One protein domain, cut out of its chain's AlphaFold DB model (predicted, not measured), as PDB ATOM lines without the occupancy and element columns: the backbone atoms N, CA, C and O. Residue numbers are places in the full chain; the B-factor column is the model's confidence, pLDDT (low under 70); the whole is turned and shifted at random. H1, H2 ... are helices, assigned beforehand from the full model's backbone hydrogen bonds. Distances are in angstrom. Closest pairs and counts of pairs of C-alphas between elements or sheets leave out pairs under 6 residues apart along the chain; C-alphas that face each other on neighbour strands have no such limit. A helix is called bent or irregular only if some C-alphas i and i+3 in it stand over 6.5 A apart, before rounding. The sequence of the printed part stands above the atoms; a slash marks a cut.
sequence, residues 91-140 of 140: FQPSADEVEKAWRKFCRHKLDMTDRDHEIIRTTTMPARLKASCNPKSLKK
ATOM      1  N   PHE A  91      20.085  14.484  44.187       61.50
ATOM      2  CA  PHE A  91      20.464  13.629  43.053       61.50
ATOM      3  C   PHE A  91      19.549  13.869  41.847       61.50
ATOM      4  O   PHE A  91      18.475  13.283  41.739       61.50
ATOM      5  N   GLN A  92      19.971  14.757  40.947       70.81
ATOM      6  CA  GLN A  92      19.289  15.053  39.681       70.81
ATOM      7  C   GLN A  92      20.199  14.628  38.519       70.81
ATOM      8  O   GLN A  92      20.987  15.443  38.035       70.81
ATOM      9  N   PRO A  93      20.171  13.347  38.108       75.12
ATOM     10  CA  PRO A  93      20.915  12.903  36.938       75.12
ATOM     11  C   PRO A  93      20.324  13.548  35.680       75.12
ATOM     12  O   PRO A  93      19.104  13.656  35.539       75.12
ATOM     13  N   SER A  94      21.181  13.979  34.754       83.62
ATOM     14  CA  SER A  94      20.708  14.532  33.481       83.62
ATOM     15  C   SER A  94      20.021  13.450  32.638       83.62
ATOM     16  O   SER A  94      20.289  12.256  32.792       83.62
ATOM     17  N   ALA A  95      19.153  13.851  31.706       80.56
ATOM     18  CA  ALA A  95      18.467  12.907  30.817       80.56
ATOM     19  C   ALA A  95      19.449  11.999  30.041       80.56
ATOM     20  O   ALA A  95      19.151  10.826  29.802       80.56
ATOM     21  N   ASP A  96      20.634  12.520  29.713       83.69
ATOM     22  CA  ASP A  96      21.706  11.778  29.045       83.69
ATOM     23  C   ASP A  96      22.388  10.772  29.977       83.69
ATOM     24  O   ASP A  96      22.697   9.653  29.560       83.69
ATOM     25  N   GLU A  97      22.599  11.132  31.246       85.31
ATOM     26  CA  GLU A  97      23.141  10.219  32.259       85.31
ATOM     27  C   GLU A  97      22.186   9.053  32.516       85.31
ATOM     28  O   GLU A  97      22.618   7.898  32.542       85.31
ATOM     29  N   VAL A  98      20.886   9.344  32.619       86.62
ATOM     30  CA  VAL A  98      19.837   8.327  32.744       86.62
ATOM     31  C   VAL A  98      19.884   7.374  31.560       86.62
ATOM     32  O   VAL A  98      19.983   6.159  31.733       86.62
ATOM     33  N   GLU A  99      19.882   7.901  30.341       85.25
ATOM     34  CA  GLU A  99      19.907   7.052  29.158       85.25
ATOM     35  C   GLU A  99      21.182   6.213  29.056       85.25
ATOM     36  O   GLU A  99      21.119   5.025  28.735       85.25
ATOM     37  N   LYS A 100      22.342   6.810  29.332       85.00
ATOM     38  CA  LYS A 100      23.627   6.115  29.283       85.00
ATOM     39  C   LYS A 100      23.669   4.970  30.292       85.00
ATOM     40  O   LYS A 100      24.077   3.869  29.916       85.00
ATOM     41  N   ALA A 101      23.211   5.197  31.524       88.44
ATOM     42  CA  ALA A 101      23.128   4.167  32.555       88.44
ATOM     43  C   ALA A 101      22.197   3.020  32.121       88.44
ATOM     44  O   ALA A 101      22.591   1.852  32.155       88.44
ATOM     45  N   TRP A 102      21.008   3.341  31.600       88.00
ATOM     46  CA  TRP A 102      20.071   2.335  31.093       88.00
ATOM     47  C   TRP A 102      20.615   1.573  29.872       88.00
ATOM     48  O   TRP A 102      20.474   0.352  29.809       88.00
ATOM     49  N   ARG A 103      21.317   2.224  28.932       86.31
ATOM     50  CA  ARG A 103      21.982   1.532  27.807       86.31
ATOM     51  C   ARG A 103      23.065   0.565  28.285       86.31
ATOM     52  O   ARG A 103      23.124  -0.561  27.788       86.31
ATOM     53  N   LYS A 104      23.908   0.977  29.242       88.12
ATOM     54  CA  LYS A 104      24.938   0.105  29.840       88.12
ATOM     55  C   LYS A 104      24.309  -1.121  30.503       88.12
ATOM     56  O   LYS A 104      24.740  -2.253  30.258       88.12
ATOM     57  N   PHE A 105      23.256  -0.898  31.287       86.06
ATOM     58  CA  PHE A 105      22.527  -1.954  31.986       86.06
ATOM     59  C   PHE A 105      21.905  -2.973  31.029       86.06
ATOM     60  O   PHE A 105      22.010  -4.178  31.247       86.06
ATOM     61  N   CYS A 106      21.296  -2.490  29.948       83.00
ATOM     62  CA  CYS A 106      20.584  -3.315  28.980       83.00
ATOM     63  C   CYS A 106      21.495  -4.119  28.042       83.00
ATOM     64  O   CYS A 106      21.077  -5.164  27.547       83.00
ATOM     65  N   ARG A 107      22.724  -3.652  27.778       80.25
ATOM     66  CA  ARG A 107      23.617  -4.276  26.789       80.25
ATOM     67  C   ARG A 107      24.451  -5.420  27.371       80.25
ATOM     68  O   ARG A 107      24.432  -6.513  26.818       80.25
ATOM     69  N   HIS A 108      25.191  -5.179  28.456       73.44
ATOM     70  CA  HIS A 108      26.113  -6.188  29.014       73.44
ATOM     71  C   HIS A 108      26.436  -6.033  30.512       73.44
ATOM     72  O   HIS A 108      27.147  -6.876  31.051       73.44
ATOM     73  N   LYS A 109      25.940  -4.991  31.203       73.69
ATOM     74  CA  LYS A 109      26.243  -4.689  32.623       73.69
ATOM     75  C   LYS A 109      27.739  -4.538  32.969       73.69
ATOM     76  O   LYS A 109      28.079  -4.509  34.147       73.69
ATOM     77  N   LEU A 110      28.624  -4.433  31.975       67.31
ATOM     78  CA  LEU A 110      30.044  -4.122  32.216       67.31
ATOM     79  C   LEU A 110      30.198  -2.612  32.401       67.31
ATOM     80  O   LEU A 110      29.422  -1.839  31.833       67.31
ATOM     81  N   ASP A 111      31.187  -2.218  33.200       75.62
ATOM     82  CA  ASP A 111      31.531  -0.816  33.480       75.62
ATOM     83  C   ASP A 111      30.368   0.013  34.057       75.62
ATOM     84  O   ASP A 111      30.219   1.216  33.791       75.62
ATOM     85  N   MET A 112      29.514  -0.648  34.847       83.06
ATOM     86  CA  MET A 112      28.526   0.018  35.687       83.06
ATOM     87  C   MET A 112      29.229   0.605  36.907       83.06
ATOM     88  O   MET A 112      29.852  -0.111  37.685       83.06
ATOM     89  N   THR A 113      29.122   1.917  37.063       87.69
ATOM     90  CA  THR A 113      29.596   2.614  38.260       87.69
ATOM     91  C   THR A 113      28.519   2.605  39.343       87.69
ATOM     92  O   THR A 113      27.335   2.447  39.042       87.69
ATOM     93  N   ASP A 114      28.893   2.854  40.601       86.38
ATOM     94  CA  ASP A 114      27.920   3.013  41.695       86.38
ATOM     95  C   ASP A 114      26.884   4.107  41.388       86.38
ATOM     96  O   ASP A 114      25.707   3.978  41.723       86.38
ATOM     97  N   ARG A 115      27.302   5.149  40.658       83.69
ATOM     98  CA  ARG A 115      26.415   6.203  40.157       83.69
ATOM     99  C   ARG A 115      25.412   5.672  39.134       83.69
ATOM    100  O   ARG A 115      24.235   5.990  39.243       83.69
ATOM    101  N   ASP A 116      25.844   4.852  38.176       85.38
ATOM    102  CA  ASP A 116      24.938   4.223  37.205       85.38
ATOM    103  C   ASP A 116      23.922   3.311  37.916       85.38
ATOM    104  O   ASP A 116      22.735   3.323  37.589       85.38
ATOM    105  N   HIS A 117      24.365   2.559  38.929       85.12
ATOM    106  CA  HIS A 117      23.488   1.725  39.751       85.12
ATOM    107  C   HIS A 117      22.435   2.539  40.507       85.12
ATOM    108  O   HIS A 117      21.273   2.132  40.536       85.12
ATOM    109  N   GLU A 118      22.816   3.670  41.103       88.19
ATOM    110  CA  GLU A 118      21.868   4.560  41.781       88.19
ATOM    111  C   GLU A 118      20.838   5.109  40.787       88.19
ATOM    112  O   GLU A 118      19.641   5.008  41.038       88.19
ATOM    113  N   ILE A 119      21.281   5.563  39.607       87.56
ATOM    114  CA  ILE A 119      20.394   6.038  38.533       87.56
ATOM    115  C   ILE A 119      19.361   4.973  38.162       87.56
ATOM    116  O   ILE A 119      18.173   5.274  38.070       87.56
ATOM    117  N   ILE A 120      19.782   3.726  37.962       86.31
ATOM    118  CA  ILE A 120      18.875   2.637  37.566       86.31
ATOM    119  C   ILE A 120      17.870   2.307  38.678       86.31
ATOM    120  O   ILE A 120      16.743   1.919  38.380       86.31
ATOM    121  N   ARG A 121      18.247   2.467  39.952       85.69
ATOM    122  CA  ARG A 121      17.340   2.261  41.094       85.69
ATOM    123  C   ARG A 121      16.332   3.396  41.256       85.69
ATOM    124  O   ARG A 121      15.213   3.135  41.687       85.69
ATOM    125  N   THR A 122      16.721   4.633  40.950       84.50
ATOM    126  CA  THR A 122      15.894   5.825  41.200       84.50
ATOM    127  C   THR A 122      15.094   6.293  39.988       84.50
ATOM    128  O   THR A 122      14.194   7.110  40.145       84.50
ATOM    129  N   THR A 123      15.419   5.831  38.778       85.19
ATOM    130  CA  THR A 123      14.768   6.277  37.534       85.19
ATOM    131  C   THR A 123      14.011   5.150  36.848       85.19
ATOM    132  O   THR A 123      14.314   3.975  37.030       85.19
ATOM    133  N   THR A 124      13.021   5.505  36.032       84.62
ATOM    134  CA  THR A 124      12.291   4.545  35.195       84.62
ATOM    135  C   THR A 124      12.982   4.392  33.843       84.62
ATOM    136  O   THR A 124      13.493   5.362  33.284       84.62
ATOM    137  N   MET A 125      12.960   3.179  33.281       81.81
ATOM    138  CA  MET A 125      13.552   2.903  31.972       81.81
ATOM    139  C   MET A 125      12.936   3.781  30.861       81.81
ATOM    140  O   MET A 125      11.721   3.705  30.632       81.81
ATOM    141  N   PRO A 126      13.757   4.540  30.105       83.25
ATOM    142  CA  PRO A 126      13.290   5.347  28.982       83.25
ATOM    143  C   PRO A 126      12.573   4.510  27.917       83.25
ATOM    144  O   PRO A 126      13.051   3.443  27.526       83.25
ATOM    145  N   ALA A 127      11.457   5.017  27.380       80.50
ATOM    146  CA  ALA A 127      10.643   4.306  26.387       80.50
ATOM    147  C   ALA A 127      11.445   3.873  25.145       80.50
ATOM    148  O   ALA A 127      11.300   2.743  24.684       80.50
ATOM    149  N   ARG A 128      12.375   4.720  24.679       77.62
ATOM    150  CA  ARG A 128      13.280   4.427  23.552       77.62
ATOM    151  C   ARG A 128      14.199   3.223  23.778       77.62
ATOM    152  O   ARG A 128      14.627   2.588  22.822       77.62
ATOM    153  N   LEU A 129      14.481   2.890  25.039       75.50
ATOM    154  CA  LEU A 129      15.323   1.755  25.408       75.50
ATOM    155  C   LEU A 129      14.524   0.481  25.676       75.50
ATOM    156  O   LEU A 129      15.111  -0.592  25.683       75.50
ATOM    157  N   LYS A 130      13.194   0.548  25.827       77.38
ATOM    158  CA  LYS A 130      12.361  -0.647  26.058       77.38
ATOM    159  C   LYS A 130      12.498  -1.684  24.938       77.38
ATOM    160  O   LYS A 130      12.463  -2.876  25.213       77.38
ATOM    161  N   ALA A 131      12.675  -1.236  23.693       71.19
ATOM    162  CA  ALA A 131      12.838  -2.121  22.539       71.19
ATOM    163  C   ALA A 131      14.245  -2.742  22.439       71.19
ATOM    164  O   ALA A 131      14.387  -3.866  21.961       71.19
ATOM    165  N   SER A 132      15.284  -2.023  22.879       68.19
ATOM    166  CA  SER A 132      16.686  -2.466  22.806       68.19
ATOM    167  C   SER A 132      17.159  -3.185  24.071       68.19
ATOM    168  O   SER A 132      18.116  -3.961  24.027       68.19
ATOM    169  N   CYS A 133      16.470  -2.982  25.192       73.94
ATOM    170  CA  CYS A 133      16.658  -3.732  26.418       73.94
ATOM    171  C   CYS A 133      15.975  -5.085  26.280       73.94
ATOM    172  O   CYS A 133      14.784  -5.220  26.537       73.94
ATOM    173  N   ASN A 134      16.711  -6.094  25.819       64.50
ATOM    174  CA  ASN A 134      16.138  -7.416  25.615       64.50
ATOM    175  C   ASN A 134      16.106  -8.189  26.951       64.50
ATOM    176  O   ASN A 134      17.153  -8.678  27.390       64.50
ATOM    177  N   PRO A 135      14.936  -8.372  27.600       54.41
ATOM    178  CA  PRO A 135      14.853  -9.071  28.884       54.41
ATOM    179  C   PRO A 135      15.243 -10.552  28.775       54.41
ATOM    180  O   PRO A 135      15.563 -11.175  29.783       54.41
ATOM    181  N   LYS A 136      15.272 -11.130  27.562       52.66
ATOM    182  CA  LYS A 136      15.750 -12.505  27.344       52.66
ATOM    183  C   LYS A 136      17.275 -12.634  27.449       52.66
ATOM    184  O   LYS A 136      17.741 -13.722  27.751       52.66
ATOM    185  N   SER A 137      18.027 -11.545  27.254       47.12
ATOM    186  CA  SER A 137      19.487 -11.508  27.461       47.12
ATOM    187  C   SER A 137      19.866 -11.392  28.947       47.12
ATOM    188  O   SER A 137      20.993 -11.665  29.344       47.12
ATOM    189  N   LEU A 138      18.908 -10.999  29.795       53.41
ATOM    190  CA  LEU A 138      19.098 -10.785  31.232       53.41
ATOM    191  C   LEU A 138      18.787 -12.023  32.091       53.41
ATOM    192  O   LEU A 138      18.797 -11.915  33.316       53.41
ATOM    193  N   LYS A 139      18.519 -13.188  31.485       44.03
ATOM    194  CA  LYS A 139      18.388 -14.451  32.220       44.03
ATOM    195  C   LYS A 139      19.775 -15.042  32.494       44.03
ATOM    196  O   LYS A 139      20.393 -15.605  31.594       44.03
ATOM    197  N   LYS A 140      20.232 -14.909  33.738       42.91
ATOM    198  CA  LYS A 140      21.096 -15.890  34.401       42.91
ATOM    199  C   LYS A 140      20.249 -16.623  35.428       42.91
ATOM    200  O   LYS A 140      19.421 -15.930  36.062       42.91
TER     201      LYS A 140
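Overview. This is residues 91 to 140 of the 140 residues of an uncharacterized protein of Methylomonas koyamae (UniProt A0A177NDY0). Two helices, H1 and H2, cross each other nearly at a right angle, H2 lying over residues 97 to 102 of H1, and a very short helix, H3, stands to one side of H1. The link of residues 108 to 113 folds back from the end of H1 to the start of H2, residues 123 to 126 lead from H2 over to H3, and the tail after H3 runs on beyond the end of H1 to Lys 140, whose C-alpha and that of Gln 92, near the other end of the printed part, are the two farthest apart. The printed part has 50 residues with three named helices, in the order H1, H2, H3 along the chain, and no named strand; the class is all helix, with 26 of the 50 residues in the helices. The whole is compact, with a radius of gyration of the C-alphas of 10.4 A, and the C-alphas span 31 by 22 by 14 A along their three main axes.

Along the chain. H1, the longest helix by residues, is residues 95 to 107, 13 residues from Ala 95 to Arg 107. Its first C-alpha is at (18.467, 12.907, 30.817) and its last at (23.617, -4.276, 26.789), 18.4 A from first to last, and y falls along the helix. H2 is residues 114 to 122, nine residues from Asp 114 to Thr 122, 12.4 A from first to last C-alpha. It begins with C-alpha 114 at (27.920, 3.013, 41.695) and ends with C-alpha 122 at (15.894, 5.825, 41.200), and its direction from N to C is almost straight along falling x. H3 is residues 127 to 130, four residues from Ala 127 to Lys 130, and its last C-alpha is at (12.361, -0.647, 26.058). None of the three helices is bent.

Arrangement. H1 touches both H2 and H3. H1 and H2 touch with 9 pairs of C-alphas within 8 A, and H1 touches H2 with residues 97 to 102 alone. The closest C-alphas of the two are those of Ala 101 and Asp 116, 5.0 A apart. Their centres are 9.7 A apart, and their lines are about perpendicular, at 81 degrees. H1 and H3 only just touch, with 3 pairs of C-alphas within 8 A, and here H1 takes part with residues 99 to 103 alone. The closest C-alphas of this pair are those of Arg 103 and Leu 129, 7.1 A apart, and the centres of the two helices are 10.3 A apart. H2 and H3 are apart, although they follow each other in the chain. In H1 and H2 every pair of O of residue i and N of residue i+4 is within hydrogen-bond range. H3 is too short for such a pair, and its one pair of O of residue i and N of residue i+3 is within range.

Size, cuts and confidence. The two C-alphas farthest apart are those of Gln 92 and Lys 140, 31.4 A, and from the first to the last printed C-alpha, Phe 91 to Lys 140, it is 30.8 A. The printed part has no cut, and residue 140 is the last residue of the full chain of 140 residues. The link from H1 to H2, with 6 residues between them, is short. The link from H2 to H3, with 4 residues between them, is tight. The C-alpha of the last residue, Lys 140, is at (21.096, -15.890, 34.401). The mean pLDDT of the printed part is 77.0, with means of 85 for H1, 86 for H2 and 78 for H3. Ten residues are under 70, where the model's confidence is low: residue 91, residue 110, residue 132 and residues 134 to 140.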